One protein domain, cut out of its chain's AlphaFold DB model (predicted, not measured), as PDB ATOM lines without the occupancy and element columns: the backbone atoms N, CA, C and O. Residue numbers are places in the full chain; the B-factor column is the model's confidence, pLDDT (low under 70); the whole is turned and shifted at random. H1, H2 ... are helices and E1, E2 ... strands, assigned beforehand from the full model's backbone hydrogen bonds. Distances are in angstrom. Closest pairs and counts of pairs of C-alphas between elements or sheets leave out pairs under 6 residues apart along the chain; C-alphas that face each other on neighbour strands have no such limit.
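AT A GLANCE: This is residues 156 to 294 of the 294 residues of an uncharacterized protein of Chloroflexi bacterium (UniProt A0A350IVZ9). A two-strand hairpin, E1 and E2, packs on helices H1 and H2, with H3 across both, amid long loops and little regular structure. Residues 287 to 294 stick out. The printed part has 139 residues, 50 in named elements, mostly helix; it is compact, with a radius of gyration of the C-alphas of 15.4 A and spans of 43 by 40 by 28 A.

HOW THE PARTS SIT: Find E1, residues 191 to 194, antiparallel to E2, residues 203 to 206; N 192 and O 205, 2.8 A apart, are within hydrogen-bond range. H1, residues 219 to 227, and H2, residues 240 to 256, form a helical hairpin, closest C-alphas 223 and 250, 6.7 A. H3, residues 269 to 279, touches H2 at a steep tilt of 55 degrees, closest C-alphas 247 and 278, 7.0 A. H4, residues 286 to 290, is apart from H3.

IN THESE COORDINATES: Find E1 beginning at C-alpha 191 (6.890, 224.477, 22.200); H2 runs 25.3 A; H4 ends at C-alpha 290 (13.309, 223.164, 45.493).

THE WHOLE: The printed part has no cut; pLDDT is under 70 at residues 156 to 178, 231 and 283 to 294.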
ATOM      1  N   LEU A 156       4.272 252.182  18.144       48.03
ATOM      2  CA  LEU A 156       4.948 252.513  19.401       48.03
ATOM      3  C   LEU A 156       6.377 253.000  19.116       48.03
ATOM      4  O   LEU A 156       7.098 252.311  18.387       48.03
ATOM      5  N   PRO A 157       6.831 254.114  19.715       48.19
ATOM      6  CA  PRO A 157       8.249 254.442  19.727       48.19
ATOM      7  C   PRO A 157       9.040 253.376  20.498       48.19
ATOM      8  O   PRO A 157       8.534 252.738  21.427       48.19
ATOM      9  N   HIS A 158      10.296 253.179  20.099       44.69
ATOM     10  CA  HIS A 158      11.190 252.212  20.724       44.69
ATOM     11  C   HIS A 158      11.374 252.534  22.217       44.69
ATOM     12  O   HIS A 158      11.672 253.682  22.557       44.69
ATOM     13  N   PRO A 159      11.225 251.556  23.127       48.66
ATOM     14  CA  PRO A 159      11.549 251.779  24.528       48.66
ATOM     15  C   PRO A 159      13.056 252.039  24.671       48.66
ATOM     16  O   PRO A 159      13.874 251.198  24.302       48.66
ATOM     17  N   THR A 160      13.429 253.204  25.206       39.16
ATOM     18  CA  THR A 160      14.824 253.675  25.318       39.16
ATOM     19  C   THR A 160      15.540 253.287  26.614       39.16
ATOM     20  O   THR A 160      16.684 253.678  26.811       39.16
ATOM     21  N   ALA A 161      14.945 252.475  27.487       39.00
ATOM     22  CA  ALA A 161      15.653 251.970  28.660       39.00
ATOM     23  C   ALA A 161      15.120 250.600  29.077       39.00
ATOM     24  O   ALA A 161      14.052 250.481  29.673       39.00
ATOM     25  N   TRP A 162      15.889 249.556  28.779       39.66
ATOM     26  CA  TRP A 162      15.701 248.230  29.349       39.66
ATOM     27  C   TRP A 162      17.025 247.781  29.952       39.66
ATOM     28  O   TRP A 162      18.003 247.560  29.241       39.66
ATOM     29  N   ALA A 163      17.038 247.617  31.268       32.16
ATOM     30  CA  ALA A 163      18.039 246.833  31.966       32.16
ATOM     31  C   ALA A 163      17.303 245.675  32.642       32.16
ATOM     32  O   ALA A 163      16.868 245.799  33.783       32.16
ATOM     33  N   LEU A 164      17.122 244.557  31.933       42.19
ATOM     34  CA  LEU A 164      16.989 243.275  32.623       42.19
ATOM     35  C   LEU A 164      18.327 242.560  32.577       42.19
ATOM     36  O   LEU A 164      18.994 242.517  31.542       42.19
ATOM     37  N   ALA A 165      18.687 242.007  33.730       32.41
ATOM     38  CA  ALA A 165      19.865 241.187  33.906       32.41
ATOM     39  C   ALA A 165      19.892 240.038  32.878       32.41
ATOM     40  O   ALA A 165      18.838 239.503  32.511       32.41
ATOM     41  N   PRO A 166      21.084 239.633  32.410       30.55
ATOM     42  CA  PRO A 166      21.215 238.476  31.545       30.55
ATOM     43  C   PRO A 166      20.758 237.227  32.305       30.55
ATOM     44  O   PRO A 166      21.451 236.728  33.187       30.55
ATOM     45  N   SER A 167      19.594 236.688  31.942       35.62
ATOM     46  CA  SER A 167      19.227 235.326  32.324       35.62
ATOM     47  C   SER A 167      20.070 234.365  31.492       35.62
ATOM     48  O   SER A 167      19.691 233.993  30.381       35.62
ATOM     49  N   GLN A 168      21.235 233.983  32.016       36.03
ATOM     50  CA  GLN A 168      21.974 232.841  31.499       36.03
ATOM     51  C   GLN A 168      21.403 231.543  32.071       36.03
ATOM     52  O   GLN A 168      21.226 231.371  33.280       36.03
ATOM     53  N   GLY A 169      21.117 230.616  31.168       31.94
ATOM     54  CA  GLY A 169      20.714 229.255  31.474       31.94
ATOM     55  C   GLY A 169      19.617 228.799  30.521       31.94
ATOM     56  O   GLY A 169      18.507 229.322  30.627       31.94
ATOM     57  N   PRO A 170      19.889 227.867  29.591       33.72
ATOM     58  CA  PRO A 170      18.806 227.164  28.918       33.72
ATOM     59  C   PRO A 170      17.926 226.480  29.982       33.72
ATOM     60  O   PRO A 170      18.462 226.035  31.000       33.72
ATOM     61  N   PRO A 171      16.595 226.395  29.798       40.53
ATOM     62  CA  PRO A 171      15.818 225.418  30.551       40.53
ATOM     63  C   PRO A 171      16.430 224.038  30.289       40.53
ATOM     64  O   PRO A 171      16.783 223.741  29.143       40.53
ATOM     65  N   GLU A 172      16.603 223.232  31.339       38.38
ATOM     66  CA  GLU A 172      17.050 221.849  31.170       38.38
ATOM     67  C   GLU A 172      16.150 221.148  30.139       38.38
ATOM     68  O   GLU A 172      14.921 221.301  30.191       38.38
ATOM     69  N   PRO A 173      16.730 220.431  29.162       42.56
ATOM     70  CA  PRO A 173      15.946 219.657  28.220       42.56
ATOM     71  C   PRO A 173      15.154 218.605  28.998       42.56
ATOM     72  O   PRO A 173      15.714 217.735  29.659       42.56
ATOM     73  N   LEU A 174      13.827 218.687  28.916       47.22
ATOM     74  CA  LEU A 174      12.955 217.583  29.293       47.22
ATOM     75  C   LEU A 174      13.121 216.493  28.227       47.22
ATOM     76  O   LEU A 174      12.380 216.457  27.244       47.22
ATOM     77  N   ASP A 175      14.129 215.641  28.407       41.88
ATOM     78  CA  ASP A 175      14.360 214.447  27.595       41.88
ATOM     79  C   ASP A 175      13.270 213.407  27.896       41.88
ATOM     80  O   ASP A 175      13.430 212.491  28.701       41.88
ATOM     81  N   ALA A 176      12.121 213.558  27.236       47.16
ATOM     82  CA  ALA A 176      11.165 212.476  27.057       47.16
ATOM     83  C   ALA A 176      11.408 211.835  25.675       47.16
ATOM     84  O   ALA A 176      11.398 212.542  24.662       47.16
ATOM     85  N   PRO A 177      11.624 210.511  25.588       51.28
ATOM     86  CA  PRO A 177      11.977 209.864  24.332       51.28
ATOM     87  C   PRO A 177      10.827 209.924  23.311       51.28
ATOM     88  O   PRO A 177       9.717 209.462  23.564       51.28
ATOM     89  N   GLY A 178      11.126 210.463  22.124       65.50
ATOM     90  CA  GLY A 178      10.482 210.151  20.839       65.50
ATOM     91  C   GLY A 178       9.048 210.629  20.584       65.50
ATOM     92  O   GLY A 178       8.579 210.493  19.453       65.50
ATOM     93  N   LEU A 179       8.333 211.179  21.568       81.31
ATOM     94  CA  LEU A 179       6.957 211.623  21.344       81.31
ATOM     95  C   LEU A 179       6.934 212.930  20.539       81.31
ATOM     96  O   LEU A 179       7.443 213.962  20.976       81.31
ATOM     97  N   LEU A 180       6.318 212.886  19.357       88.31
ATOM     98  CA  LEU A 180       6.153 214.042  18.479       88.31
ATOM     99  C   LEU A 180       4.716 214.551  18.510       88.31
ATOM    100  O   LEU A 180       3.754 213.785  18.600       88.31
ATOM    101  N   HIS A 181       4.558 215.862  18.359       88.88
ATOM    102  CA  HIS A 181       3.238 216.454  18.205       88.88
ATOM    103  C   HIS A 181       2.577 215.985  16.890       88.88
ATOM    104  O   HIS A 181       3.132 216.256  15.825       88.88
ATOM    105  N   PRO A 182       1.344 215.434  16.894       86.69
ATOM    106  CA  PRO A 182       0.706 214.852  15.703       86.69
ATOM    107  C   PRO A 182       0.640 215.784  14.484       86.69
ATOM    108  O   PRO A 182       0.905 215.382  13.356       86.69
ATOM    109  N   LYS A 183       0.310 217.062  14.710       89.38
ATOM    110  CA  LYS A 183       0.235 218.087  13.655       89.38
ATOM    111  C   LYS A 183       1.592 218.638  13.200       89.38
ATOM    112  O   LYS A 183       1.789 218.849  12.012       89.38
ATOM    113  N   TYR A 184       2.477 218.967  14.141       87.75
ATOM    114  CA  TYR A 184       3.706 219.708  13.845       87.75
ATOM    115  C   TYR A 184       4.913 218.803  13.616       87.75
ATOM    116  O   TYR A 184       5.889 219.280  13.051       87.75
ATOM    117  N   GLN A 185       4.832 217.536  14.039       90.31
ATOM    118  CA  GLN A 185       5.915 216.553  13.990       90.31
ATOM    119  C   GLN A 185       7.194 217.071  14.672       90.31
ATOM    120  O   GLN A 185       8.299 216.879  14.183       90.31
ATOM    121  N   LEU A 186       7.019 217.768  15.802       90.38
ATOM    122  CA  LEU A 186       8.093 218.352  16.609       90.38
ATOM    123  C   LEU A 186       8.074 217.787  18.037       90.38
ATOM    124  O   LEU A 186       6.981 217.477  18.529       90.38
ATOM    125  N   PRO A 187       9.239 217.693  18.704       89.25
ATOM    126  CA  PRO A 187       9.323 217.312  20.109       89.25
ATOM    127  C   PRO A 187       8.801 218.424  21.030       89.25
ATOM    128  O   PRO A 187       8.676 219.584  20.632       89.25
ATOM    129  N   VAL A 188       8.523 218.067  22.287       87.00
ATOM    130  CA  VAL A 188       7.964 218.975  23.308       87.00
ATOM    131  C   VAL A 188       8.824 220.221  23.555       87.00
ATOM    132  O   VAL A 188       8.292 221.302  23.791       87.00
ATOM    133  N   THR A 189      10.146 220.104  23.425       88.00
ATOM    134  CA  THR A 189      11.112 221.197  23.627       88.00
ATOM    135  C   THR A 189      10.955 222.339  22.623       88.00
ATOM    136  O   THR A 189      11.377 223.461  22.901       88.00
ATOM    137  N   CYS A 190      10.300 222.098  21.483       90.38
ATOM    138  CA  CYS A 190      10.058 223.114  20.461       90.38
ATOM    139  C   CYS A 190       8.858 224.027  20.758       90.38
ATOM    140  O   CYS A 190       8.568 224.922  19.957       90.38
ATOM    141  N   PHE A 191       8.137 223.796  21.860       91.12
ATOM    142  CA  PHE A 191       6.890 224.477  22.200       91.12
ATOM    143  C   PHE A 191       7.066 225.456  23.361       91.12
ATOM    144  O   PHE A 191       7.746 225.191  24.350       91.12
ATOM    145  N   GLY A 192       6.423 226.619  23.242       86.81
ATOM    146  CA  GLY A 192       6.451 227.665  24.260       86.81
ATOM    147  C   GLY A 192       5.769 227.222  25.550       86.81
ATOM    148  O   GLY A 192       6.232 227.591  26.624       86.81
ATOM    149  N   TYR A 193       4.737 226.382  25.450       91.62
ATOM    150  CA  TYR A 193       4.017 225.797  26.578       91.62
ATOM    151  C   TYR A 193       3.709 224.318  26.326       91.62
ATOM    152  O   TYR A 193       3.331 223.948  25.216       91.62
ATOM    153  N   ALA A 194       3.820 223.488  27.361       88.69
ATOM    154  CA  ALA A 194       3.400 222.093  27.344       88.69
ATOM    155  C   ALA A 194       2.810 221.738  28.711       88.69
ATOM    156  O   ALA A 194       3.549 221.616  29.683       88.69
ATOM    157  N   GLY A 195       1.484 221.587  28.784       80.56
ATOM    158  CA  GLY A 195       0.807 221.248  30.043       80.56
ATOM    159  C   GLY A 195       1.169 219.851  30.558       80.56
ATOM    160  O   GLY A 195       1.295 219.635  31.757       80.56
ATOM    161  N   SER A 196       1.388 218.896  29.651       82.31
ATOM    162  CA  SER A 196       1.880 217.560  29.979       82.31
ATOM    163  C   SER A 196       2.819 217.047  28.895       82.31
ATOM    164  O   SER A 196       2.442 216.957  27.727       82.31
ATOM    165  N   VAL A 197       4.026 216.627  29.282       79.31
ATOM    166  CA  VAL A 197       5.045 216.076  28.367       79.31
ATOM    167  C   VAL A 197       4.638 214.757  27.703       79.31
ATOM    168  O   VAL A 197       5.270 214.342  26.741       79.31
ATOM    169  N   THR A 198       3.582 214.095  28.179       81.06
ATOM    170  CA  THR A 198       3.075 212.839  27.602       81.06
ATOM    171  C   THR A 198       1.810 213.031  26.766       81.06
ATOM    172  O   THR A 198       1.360 212.085  26.127       81.06
ATOM    173  N   HIS A 199       1.226 214.234  26.748       84.94
ATOM    174  CA  HIS A 199      -0.020 214.524  26.032       84.94
ATOM    175  C   HIS A 199       0.189 215.669  25.034       84.94
ATOM    176  O   HIS A 199       0.010 216.838  25.393       84.94
ATOM    177  N   PRO A 200       0.520 215.368  23.762       85.44
ATOM    178  CA  PRO A 200       0.883 216.391  22.786       85.44
ATOM    179  C   PRO A 200      -0.218 217.396  22.455       85.44
ATOM    180  O   PRO A 200       0.076 218.491  21.994       85.44
ATOM    181  N   SER A 201      -1.483 217.063  22.722       86.44
ATOM    182  CA  SER A 201      -2.611 217.995  22.602       86.44
ATOM    183  C   SER A 201      -2.498 219.216  23.521       86.44
ATOM    184  O   SER A 201      -3.137 220.230  23.254       86.44
ATOM    185  N   THR A 202      -1.691 219.124  24.581       86.06
ATOM    186  CA  THR A 202      -1.433 220.210  25.540       86.06
ATOM    187  C   THR A 202      -0.223 221.068  25.164       86.06
ATOM    188  O   THR A 202       0.120 221.997  25.897       86.06
ATOM    189  N   TRP A 203       0.470 220.746  24.064       89.50
ATOM    190  CA  TRP A 203       1.642 221.496  23.624       89.50
ATOM    191  C   TRP A 203       1.204 222.610  22.680       89.50
ATOM    192  O   TRP A 203       0.548 222.392  21.658       89.50
ATOM    193  N   HIS A 204       1.579 223.832  23.023       90.44
ATOM    194  CA  HIS A 204       1.143 225.038  22.344       90.44
ATOM    195  C   HIS A 204       2.334 225.915  21.984       90.44
ATOM    196  O   HIS A 204       3.393 225.865  22.609       90.44
ATOM    197  N   LEU A 205       2.131 226.760  20.971       91.69
ATOM    198  CA  LEU A 205       3.097 227.782  20.568       91.69
ATOM    199  C   LEU A 205       4.438 227.188  20.091       91.69
ATOM    200  O   LEU A 205       5.471 227.453  20.705       91.69
ATOM    201  N   PRO A 206       4.461 226.381  19.013       92.94
ATOM    202  CA  PRO A 206       5.731 225.939  18.445       92.94
ATOM    203  C   PRO A 206       6.556 227.163  18.032       92.94
ATOM    204  O   PRO A 206       6.021 228.065  17.388       92.94
ATOM    205  N   TYR A 207       7.837 227.199  18.389       94.31
ATOM    206  CA  TYR A 207       8.736 228.318  18.078       94.31
ATOM    207  C   TYR A 207      10.153 227.885  17.675       94.31
ATOM    208  O   TYR A 207      10.903 228.713  17.160       94.31
ATOM    209  N   LEU A 208      10.503 226.611  17.872       92.25
ATOM    210  CA  LEU A 208      11.713 225.998  17.321       92.25
ATOM    211  C   LEU A 208      11.365 225.055  16.162       92.25
ATOM    212  O   LEU A 208      10.222 224.598  16.041       92.25
ATOM    213  N   ASP A 209      12.353 224.762  15.325       91.06
ATOM    214  CA  ASP A 209      12.280 223.733  14.292       91.06
ATOM    215  C   ASP A 209      12.647 222.337  14.837       91.06
ATOM    216  O   ASP A 209      12.849 222.150  16.038       91.06
ATOM    217  N   ALA A 210      12.698 221.333  13.957       87.25
ATOM    218  CA  ALA A 210      13.000 219.948  14.333       87.25
ATOM    219  C   ALA A 210      14.446 219.737  14.812       87.25
ATOM    220  O   ALA A 210      14.731 218.722  15.444       87.25
ATOM    221  N   HIS A 211      15.345 220.679  14.525       86.25
ATOM    222  CA  HIS A 211      16.735 220.665  14.970       86.25
ATOM    223  C   HIS A 211      16.929 221.431  16.286       86.25
ATOM    224  O   HIS A 211      18.032 221.445  16.825       86.25
ATOM    225  N   GLY A 212      15.863 222.035  16.827       84.25
ATOM    226  CA  GLY A 212      15.928 222.870  18.024       84.25
ATOM    227  C   GLY A 212      16.418 224.291  17.747       84.25
ATOM    228  O   GLY A 212      16.663 225.046  18.692       84.25
ATOM    229  N   GLU A 213      16.529 224.678  16.476       91.12
ATOM    230  CA  GLU A 213      16.886 226.032  16.068       91.12
ATOM    231  C   GLU A 213      15.650 226.929  16.010       91.12
ATOM    232  O   GLU A 213      14.507 226.471  15.978       91.12
ATOM    233  N   ILE A 214      15.864 228.244  16.047       92.88
ATOM    234  CA  ILE A 214      14.763 229.209  16.102       92.88
ATOM    235  C   ILE A 214      13.998 229.202  14.778       92.88
ATOM    236  O   ILE A 214      14.513 229.626  13.744       92.88
ATOM    237  N   ASP A 215      12.719 228.824  14.823       93.56
ATOM    238  CA  ASP A 215      11.837 228.944  13.668       93.56
ATOM    239  C   ASP A 215      11.377 230.404  13.544       93.56
ATOM    240  O   ASP A 215      10.403 230.851  14.165       93.56
ATOM    241  N   HIS A 216      12.079 231.160  12.699       90.38
ATOM    242  CA  HIS A 216      11.794 232.569  12.424       90.38
ATOM    243  C   HIS A 216      10.368 232.829  11.900       90.38
ATOM    244  O   HIS A 216       9.867 233.947  12.031       90.38
ATOM    245  N   ASN A 217       9.690 231.819  11.343       90.19
ATOM    246  CA  ASN A 217       8.320 231.943  10.847       90.19
ATOM    247  C   ASN A 217       7.266 231.674  11.925       90.19
ATOM    248  O   ASN A 217       6.119 232.119  11.778       90.19
ATOM    249  N   ARG A 218       7.605 230.901  12.963       92.50
ATOM    250  CA  ARG A 218       6.674 230.526  14.037       92.50
ATOM    251  C   ARG A 218       6.849 231.357  15.295       92.50
ATOM    252  O   ARG A 218       5.836 231.703  15.895       92.50
ATOM    253  N   LEU A 219       8.072 231.754  15.644       94.06
ATOM    254  CA  LEU A 219       8.347 232.590  16.815       94.06
ATOM    255  C   LEU A 219       7.442 233.839  16.915       94.06
ATOM    256  O   LEU A 219       6.770 233.988  17.936       94.06
ATOM    257  N   PRO A 220       7.318 234.706  15.888       92.75
ATOM    258  CA  PRO A 220       6.431 235.868  15.982       92.75
ATOM    259  C   PRO A 220       4.955 235.479  16.155       92.75
ATOM    260  O   PRO A 220       4.218 236.178  16.841       92.75
ATOM    261  N   LYS A 221       4.519 234.342  15.591       92.06
ATOM    262  CA  LYS A 221       3.138 233.844  15.717       92.06
ATOM    263  C   LYS A 221       2.860 233.286  17.110       92.06
ATOM    264  O   LYS A 221       1.762 233.469  17.622       92.06
ATOM    265  N   ALA A 222       3.846 232.626  17.715       93.19
ATOM    266  CA  ALA A 222       3.785 232.155  19.093       93.19
ATOM    267  C   ALA A 222       3.637 233.333  20.067       93.19
ATOM    268  O   ALA A 222       2.751 233.314  20.915       93.19
ATOM    269  N   ILE A 223       4.435 234.391  19.888       93.94
ATOM    270  CA  ILE A 223       4.325 235.622  20.685       93.94
ATOM    271  C   ILE A 223       2.952 236.276  20.468       93.94
ATOM    272  O   ILE A 223       2.255 236.603  21.429       93.94
ATOM    273  N   GLN A 224       2.529 236.412  19.207       91.06
ATOM    274  CA  GLN A 224       1.234 236.986  18.837       91.06
ATOM    275  C   GLN A 224       0.055 236.252  19.482       91.06
ATOM    276  O   GLN A 224      -0.864 236.901  19.974       91.06
ATOM    277  N   ALA A 225       0.078 234.922  19.499       90.94
ATOM    278  CA  ALA A 225      -1.010 234.115  20.040       90.94
ATOM    279  C   ALA A 225      -1.208 234.292  21.558       90.94
ATOM    280  O   ALA A 225      -2.321 234.099  22.036       90.94
ATOM    281  N   VAL A 226      -0.162 234.672  22.301       90.88
ATOM    282  CA  VAL A 226      -0.260 234.973  23.743       90.88
ATOM    283  C   VAL A 226      -0.638 236.434  23.984       90.88
ATOM    284  O   VAL A 226      -1.466 236.739  24.837       90.88
ATOM    285  N   LEU A 227      -0.022 237.363  23.249       90.25
ATOM    286  CA  LEU A 227      -0.177 238.794  23.518       90.25
ATOM    287  C   LEU A 227      -1.401 239.426  22.860       90.25
ATOM    288  O   LEU A 227      -1.800 240.513  23.271       90.25
ATOM    289  N   THR A 228      -1.972 238.800  21.844       85.62
ATOM    290  CA  THR A 228      -3.049 239.369  21.028       85.62
ATOM    291  C   THR A 228      -4.019 238.251  20.634       85.62
ATOM    292  O   THR A 228      -4.144 237.272  21.359       85.62
ATOM    293  N   ASN A 229      -4.658 238.347  19.467       81.31
ATOM    294  CA  ASN A 229      -5.276 237.198  18.822       81.31
ATOM    295  C   ASN A 229      -4.419 236.692  17.650       81.31
ATOM    296  O   ASN A 229      -3.696 237.439  16.982       81.31
ATOM    297  N   TYR A 230      -4.521 235.395  17.369       75.31
ATOM    298  CA  TYR A 230      -3.980 234.802  16.153       75.31
ATOM    299  C   TYR A 230      -5.135 234.400  15.243       75.31
ATOM    300  O   TYR A 230      -5.876 233.464  15.535       75.31
ATOM    301  N   ARG A 231      -5.297 235.121  14.124       68.81
ATOM    302  CA  ARG A 231      -6.395 234.911  13.159       68.81
ATOM    303  C   ARG A 231      -7.790 234.957  13.810       68.81
ATOM    304  O   ARG A 231      -8.663 234.181  13.441       68.81
ATOM    305  N   GLY A 232      -7.984 235.857  14.779       71.12
ATOM    306  CA  GLY A 232      -9.261 236.017  15.483       71.12
ATOM    307  C   GLY A 232      -9.510 235.017  16.615       71.12
ATOM    308  O   GLY A 232     -10.581 235.045  17.205       71.12
ATOM    309  N   ALA A 233      -8.544 234.148  16.930       77.25
ATOM    310  CA  ALA A 233      -8.622 233.241  18.071       77.25
ATOM    311  C   ALA A 233      -7.655 233.673  19.180       77.25
ATOM    312  O   ALA A 233      -6.482 233.955  18.915       77.25
ATOM    313  N   HIS A 234      -8.152 233.686  20.415       81.94
ATOM    314  CA  HIS A 234      -7.353 233.857  21.629       81.94
ATOM    315  C   HIS A 234      -6.928 232.491  22.160       81.94
ATOM    316  O   HIS A 234      -7.682 231.518  22.072       81.94
ATOM    317  N   VAL A 235      -5.715 232.400  22.700       83.56
ATOM    318  CA  VAL A 235      -5.262 231.179  23.369       83.56
ATOM    319  C   VAL A 235      -5.903 231.119  24.751       83.56
ATOM    320  O   VAL A 235      -5.605 231.948  25.595       83.56
ATOM    321  N   SER A 236      -6.766 230.135  24.986       79.50
ATOM    322  CA  SER A 236      -7.433 229.926  26.281       79.50
ATOM    323  C   SER A 236      -6.928 228.698  27.042       79.50
ATOM    324  O   SER A 236      -7.289 228.487  28.192       79.50
ATOM    325  N   SER A 237      -6.105 227.861  26.405       83.88
ATOM    326  CA  SER A 237      -5.628 226.593  26.967       83.88
ATOM    327  C   SER A 237      -4.335 226.711  27.776       83.88
ATOM    328  O   SER A 237      -3.884 225.716  28.339       83.88
ATOM    329  N   ILE A 238      -3.719 227.895  27.812       87.31
ATOM    330  CA  ILE A 238      -2.538 228.167  28.633       87.31
ATOM    331  C   ILE A 238      -3.026 228.777  29.950       87.31
ATOM    332  O   ILE A 238      -3.641 229.842  29.902       87.31
ATOM    333  N   PRO A 239      -2.758 228.138  31.101       86.56
ATOM    334  CA  PRO A 239      -3.070 228.705  32.404       86.56
ATOM    335  C   PRO A 239      -2.339 230.031  32.619       86.56
ATOM    336  O   PRO A 239      -1.184 230.179  32.208       86.56
ATOM    337  N   GLU A 240      -3.004 230.985  33.264       86.75
ATOM    338  CA  GLU A 240      -2.479 232.336  33.482       86.75
ATOM    339  C   GLU A 240      -1.136 232.322  34.225       86.75
ATOM    340  O   GLU A 240      -0.201 233.025  33.842       86.75
ATOM    341  N   GLU A 241      -0.991 231.440  35.213       84.62
ATOM    342  CA  GLU A 241       0.228 231.260  35.999       84.62
ATOM    343  C   GLU A 241       1.439 230.822  35.160       84.62
ATOM    344  O   GLU A 241       2.584 231.082  35.529       84.62
ATOM    345  N   ALA A 242       1.211 230.193  34.003       84.94
ATOM    346  CA  ALA A 242       2.277 229.758  33.108       84.94
ATOM    347  C   ALA A 242       2.735 230.863  32.143       84.94
ATOM    348  O   ALA A 242       3.831 230.778  31.581       84.94
ATOM    349  N   VAL A 243       1.924 231.905  31.939       89.88
ATOM    350  CA  VAL A 243       2.167 232.955  30.937       89.88
ATOM    351  C   VAL A 243       3.497 233.688  31.144       89.88
ATOM    352  O   VAL A 243       4.212 233.849  30.149       89.88
ATOM    353  N   PRO A 244       3.910 234.080  32.370       86.88
ATOM    354  CA  PRO A 244       5.193 234.754  32.573       86.88
ATOM    355  C   PRO A 244       6.375 233.927  32.052       86.88
ATOM    356  O   PRO A 244       7.218 234.434  31.305       86.88
ATOM    357  N   LEU A 245       6.394 232.626  32.363       86.12
ATOM    358  CA  LEU A 245       7.446 231.708  31.923       86.12
ATOM    359  C   LEU A 245       7.416 231.495  30.403       86.12
ATOM    360  O   LEU A 245       8.466 231.469  29.755       86.12
ATOM    361  N   VAL A 246       6.222 231.376  29.815       91.62
ATOM    362  CA  VAL A 246       6.045 231.254  28.360       91.62
ATOM    363  C   VAL A 246       6.597 232.489  27.645       91.62
ATOM    364  O   VAL A 246       7.394 232.355  26.712       91.62
ATOM    365  N   LEU A 247       6.232 233.695  28.089       92.38
ATOM    366  CA  LEU A 247       6.728 234.944  27.508       92.38
ATOM    367  C   LEU A 247       8.245 235.074  27.667       92.38
ATOM    368  O   LEU A 247       8.925 235.448  26.710       92.38
ATOM    369  N   GLN A 248       8.799 234.708  28.826       89.88
ATOM    370  CA  GLN A 248      10.245 234.722  29.050       89.88
ATOM    371  C   GLN A 248      10.974 233.766  28.093       89.88
ATOM    372  O   GLN A 248      11.974 234.151  27.484       89.88
ATOM    373  N   ARG A 249      10.449 232.549  27.892       90.81
ATOM    374  CA  ARG A 249      11.001 231.558  26.954       90.81
ATOM    375  C   ARG A 249      11.014 232.079  25.516       90.81
ATOM    376  O   ARG A 249      12.047 232.011  24.845       90.81
ATOM    377  N   LEU A 250       9.903 232.657  25.058       94.25
ATOM    378  CA  LEU A 250       9.815 233.264  23.727       94.25
ATOM    379  C   LEU A 250      10.753 234.475  23.586       94.25
ATOM    380  O   LEU A 250      11.354 234.672  22.532       94.25
ATOM    381  N   ALA A 251      10.943 235.253  24.654       91.38
ATOM    382  CA  ALA A 251      11.853 236.393  24.663       91.38
ATOM    383  C   ALA A 251      13.325 235.981  24.585       91.38
ATOM    384  O   ALA A 251      14.099 236.626  23.882       91.38
ATOM    385  N   VAL A 252      13.720 234.894  25.255       90.25
ATOM    386  CA  VAL A 252      15.069 234.321  25.119       90.25
ATOM    387  C   VAL A 252      15.332 233.921  23.666       90.25
ATOM    388  O   VAL A 252      16.378 234.272  23.118       90.25
ATOM    389  N   ALA A 253      14.372 233.261  23.010       91.50
ATOM    390  CA  ALA A 253      14.480 232.932  21.590       91.50
ATOM    391  C   ALA A 253      14.568 234.194  20.711       91.50
ATOM    392  O   ALA A 253      15.433 234.288  19.843       91.50
ATOM    393  N   ALA A 254      13.738 235.208  20.969       93.00
ATOM    394  CA  ALA A 254      13.755 236.462  20.218       93.00
ATOM    395  C   ALA A 254      15.070 237.248  20.375       93.00
ATOM    396  O   ALA A 254      15.559 237.813  19.394       93.00
ATOM    397  N   ARG A 255      15.679 237.247  21.572       91.25
ATOM    398  CA  ARG A 255      17.012 237.837  21.805       91.25
ATOM    399  C   ARG A 255      18.106 237.083  21.066       91.25
ATOM    400  O   ARG A 255      18.917 237.712  20.399       91.25
ATOM    401  N   ARG A 256      18.100 235.745  21.121       89.50
ATOM    402  CA  ARG A 256      19.043 234.909  20.353       89.50
ATOM    403  C   ARG A 256      18.938 235.159  18.845       89.50
ATOM    404  O   ARG A 256      19.947 235.109  18.156       89.50
ATOM    405  N   ALA A 257      17.743 235.474  18.350       90.06
ATOM    406  CA  ALA A 257      17.513 235.867  16.961       90.06
ATOM    407  C   ALA A 257      17.844 237.345  16.649       90.06
ATOM    408  O   ALA A 257      17.640 237.770  15.511       90.06
ATOM    409  N   GLY A 258      18.282 238.143  17.632       89.50
ATOM    410  CA  GLY A 258      18.591 239.567  17.464       89.50
ATOM    411  C   GLY A 258      17.377 240.435  17.116       89.50
ATOM    412  O   GLY A 258      17.510 241.406  16.377       89.50
ATOM    413  N   ARG A 259      16.169 240.060  17.568       90.44
ATOM    414  CA  ARG A 259      14.904 240.732  17.199       90.44
ATOM    415  C   ARG A 259      14.292 241.599  18.298       90.44
ATOM    416  O   ARG A 259      13.336 242.320  18.024       90.44
ATOM    417  N   MET A 260      14.801 241.508  19.524       87.38
ATOM    418  CA  MET A 260      14.309 242.296  20.655       87.38
ATOM    419  C   MET A 260      14.943 243.693  20.674       87.38
ATOM    420  O   MET A 260      16.070 243.852  20.211       87.38
ATOM    421  N   PRO A 261      14.238 244.711  21.191       81.94
ATOM    422  CA  PRO A 261      14.880 245.932  21.654       81.94
ATOM    423  C   PRO A 261      15.633 245.697  22.984       81.94
ATOM    424  O   PRO A 261      15.135 244.940  23.825       81.94
ATOM    425  N   PRO A 262      16.752 246.411  23.230       77.12
ATOM    426  CA  PRO A 262      17.370 247.417  22.356       77.12
ATOM    427  C   PRO A 262      18.328 246.828  21.304       77.12
ATOM    428  O   PRO A 262      18.924 247.582  20.542       77.12
ATOM    429  N   GLU A 263      18.515 245.504  21.266       79.44
ATOM    430  CA  GLU A 263      19.514 244.855  20.406       79.44
ATOM    431  C   GLU A 263      19.228 245.049  18.906       79.44
ATOM    432  O   GLU A 263      20.146 245.111  18.089       79.44
ATOM    433  N   CYS A 264      17.953 245.170  18.545       81.69
ATOM    434  CA  CYS A 264      17.488 245.558  17.223       81.69
ATOM    435  C   CYS A 264      17.094 247.040  17.229       81.69
ATOM    436  O   CYS A 264      16.322 247.463  18.089       81.69
ATOM    437  N   LEU A 265      17.584 247.810  16.251       76.31
ATOM    438  CA  LEU A 265      17.235 249.228  16.091       76.31
ATOM    439  C   LEU A 265      15.797 249.419  15.589       76.31
ATOM    440  O   LEU A 265      15.115 250.334  16.031       76.31
ATOM    441  N   GLU A 266      15.323 248.522  14.720       83.25
ATOM    442  CA  GLU A 266      13.968 248.548  14.150       83.25
ATOM    443  C   GLU A 266      13.233 247.216  14.405       83.25
ATOM    444  O   GLU A 266      12.957 246.441  13.483       83.25
ATOM    445  N   PRO A 267      12.937 246.887  15.675       86.81
ATOM    446  CA  PRO A 267      12.220 245.674  16.023       86.81
ATOM    447  C   PRO A 267      10.781 245.750  15.511       86.81
ATOM    448  O   PRO A 267      10.100 246.768  15.644       86.81
ATOM    449  N   ALA A 268      10.276 244.635  14.982       88.19
ATOM    450  CA  ALA A 268       8.865 244.534  14.625       88.19
ATOM    451  C   ALA A 268       7.975 244.739  15.865       88.19
ATOM    452  O   ALA A 268       8.327 244.323  16.971       88.19
ATOM    453  N   ALA A 269       6.781 245.309  15.662       86.62
ATOM    454  CA  ALA A 269       5.863 245.696  16.739       86.62
ATOM    455  C   ALA A 269       5.590 244.579  17.761       86.62
ATOM    456  O   ALA A 269       5.484 244.845  18.954       86.62
ATOM    457  N   ILE A 270       5.534 243.318  17.320       90.38
ATOM    458  CA  ILE A 270       5.278 242.184  18.211       90.38
ATOM    459  C   ILE A 270       6.398 241.951  19.240       90.38
ATOM    460  O   ILE A 270       6.125 241.559  20.371       90.38
ATOM    461  N   TYR A 271       7.656 242.235  18.886       91.19
ATOM    462  CA  TYR A 271       8.789 242.124  19.809       91.19
ATOM    463  C   TYR A 271       8.834 243.300  20.789       91.19
ATOM    464  O   TYR A 271       9.201 243.119  21.949       91.19
ATOM    465  N   VAL A 272       8.390 244.486  20.359       89.31
ATOM    466  CA  VAL A 272       8.182 245.636  21.256       89.31
ATOM    467  C   VAL A 272       7.088 245.320  22.279       89.31
ATOM    468  O   VAL A 272       7.300 245.506  23.475       89.31
ATOM    469  N   GLN A 273       5.956 244.766  21.834       89.06
ATOM    470  CA  GLN A 273       4.868 244.339  22.722       89.06
ATOM    471  C   GLN A 273       5.322 243.258  23.709       89.06
ATOM    472  O   GLN A 273       4.959 243.312  24.881       89.06
ATOM    473  N   LEU A 274       6.149 242.302  23.269       91.38
ATOM    474  CA  LEU A 274       6.735 241.298  24.158       91.38
ATOM    475  C   LEU A 274       7.612 241.933  25.236       91.38
ATOM    476  O   LEU A 274       7.475 241.588  26.407       91.38
ATOM    477  N   ALA A 275       8.484 242.871  24.860       89.19
ATOM    478  CA  ALA A 275       9.310 243.591  25.824       89.19
ATOM    479  C   ALA A 275       8.440 244.326  26.857       89.19
ATOM    480  O   ALA A 275       8.673 244.201  28.054       89.19
ATOM    481  N   GLN A 276       7.393 245.023  26.413       88.12
ATOM    482  CA  GLN A 276       6.469 245.732  27.301       88.12
ATOM    483  C   GLN A 276       5.707 244.789  28.239       88.12
ATOM    484  O   GLN A 276       5.623 245.061  29.434       88.12
ATOM    485  N   ALA A 277       5.199 243.663  27.730       90.06
ATOM    486  CA  ALA A 277       4.486 242.682  28.540       90.06
ATOM    487  C   ALA A 277       5.382 242.092  29.640       90.06
ATOM    488  O   ALA A 277       4.950 241.964  30.780       90.06
ATOM    489  N   LEU A 278       6.652 241.804  29.335       89.62
ATOM    490  CA  LEU A 278       7.604 241.286  30.325       89.62
ATOM    491  C   LEU A 278       7.872 242.259  31.473       89.62
ATOM    492  O   LEU A 278       8.163 241.809  32.575       89.62
ATOM    493  N   LEU A 279       7.758 243.573  31.250       88.19
ATOM    494  CA  LEU A 279       7.880 244.540  32.338       88.19
ATOM    495  C   LEU A 279       6.753 244.375  33.367       88.19
ATOM    496  O   LEU A 279       6.918 244.791  34.505       88.19
ATOM    497  N   GLN A 280       5.606 243.801  33.023       88.75
ATOM    498  CA  GLN A 280       4.485 243.706  33.962       88.75
ATOM    499  C   GLN A 280       4.664 242.600  35.007       88.75
ATOM    500  O   GLN A 280       4.011 242.640  36.054       88.75
ATOM    501  N   PHE A 281       5.553 241.645  34.739       83.69
ATOM    502  CA  PHE A 281       5.801 240.494  35.595       83.69
ATOM    503  C   PHE A 281       7.073 240.691  36.424       83.69
ATOM    504  O   PHE A 281       8.019 241.342  35.963       83.69
ATOM    505  N   PRO A 282       7.127 240.138  37.648       75.75
ATOM    506  CA  PRO A 282       8.389 240.038  38.361       75.75
ATOM    507  C   PRO A 282       9.382 239.198  37.536       75.75
ATOM    508  O   PRO A 282       8.961 238.351  36.737       75.75
ATOM    509  N   PRO A 283      10.699 239.406  37.708       67.06
ATOM    510  CA  PRO A 283      11.683 238.460  37.207       67.06
ATOM    511  C   PRO A 283      11.322 237.065  37.722       67.06
ATOM    512  O   PRO A 283      11.036 236.899  38.904       67.06
ATOM    513  N   VAL A 284      11.299 236.070  36.838       62.19
ATOM    514  CA  VAL A 284      11.162 234.678  37.271       62.19
ATOM    515  C   VAL A 284      12.491 234.298  37.919       62.19
ATOM    516  O   VAL A 284      13.468 234.028  37.213       62.19
ATOM    517  N   ASP A 285      12.551 234.350  39.246       53.38
ATOM    518  CA  ASP A 285      13.686 233.829  40.001       53.38
ATOM    519  C   ASP A 285      13.736 232.305  39.832       53.38
ATOM    520  O   ASP A 285      12.714 231.618  39.818       53.38
ATOM    521  N   LYS A 286      14.939 231.748  39.676       45.25
ATOM    522  CA  LYS A 286      15.152 230.304  39.466       45.25
ATOM    523  C   LYS A 286      14.842 229.435  40.703       45.25
ATOM    524  O   LYS A 286      15.110 228.237  40.660       45.25
ATOM    525  N   GLU A 287      14.329 229.992  41.800       36.59
ATOM    526  CA  GLU A 287      14.383 229.338  43.118       36.59
ATOM    527  C   GLU A 287      13.170 228.497  43.540       36.59
ATOM    528  O   GLU A 287      13.270 227.799  44.544       36.59
ATOM    529  N   ASP A 288      12.097 228.391  42.753       37.38
ATOM    530  CA  ASP A 288      10.961 227.519  43.122       37.38
ATOM    531  C   ASP A 288      11.054 226.072  42.597       37.38
ATOM    532  O   ASP A 288      10.087 225.313  42.637       37.38
ATOM    533  N   SER A 289      12.241 225.619  42.173       33.34
ATOM    534  CA  SER A 289      12.469 224.198  41.852       33.34
ATOM    535  C   SER A 289      12.901 223.341  43.058       33.34
ATOM    536  O   SER A 289      13.273 222.180  42.872       33.34
ATOM    537  N   ALA A 290      12.855 223.869  44.287       33.41
ATOM    538  CA  ALA A 290      13.309 223.164  45.493       33.41
ATOM    539  C   ALA A 290      12.196 222.789  46.493       33.41
ATOM    540  O   ALA A 290      12.498 222.410  47.623       33.41
ATOM    541  N   ALA A 291      10.920 222.816  46.099       33.34
ATOM    542  CA  ALA A 291       9.842 222.232  46.899       33.34
ATOM    543  C   ALA A 291       9.480 220.828  46.382       33.34
ATOM    544  O   ALA A 291       8.428 220.608  45.786       33.34
ATOM    545  N   GLN A 292      10.376 219.861  46.605       30.30
ATOM    546  CA  GLN A 292       9.999 218.444  46.582       30.30
ATOM    547  C   GLN A 292       9.251 218.094  47.880       30.30
ATOM    548  O   GLN A 292       9.679 218.518  48.958       30.30
ATOM    549  N   PRO A 293       8.148 217.329  47.805       44.66
ATOM    550  CA  PRO A 293       7.383 216.935  48.978       44.66
ATOM    551  C   PRO A 293       8.163 215.896  49.793       44.66
ATOM    552  O   PRO A 293       8.817 215.014  49.231       44.66
ATOM    553  N   ARG A 294       8.070 215.996  51.120       37.53
ATOM    554  CA  ARG A 294       8.267 214.847  52.009       37.53
ATOM    555  C   ARG A 294       6.939 214.142  52.222       37.53
ATOM    556  O   ARG A 294       5.921 214.864  52.306       37.53
TER     557      ARG A 294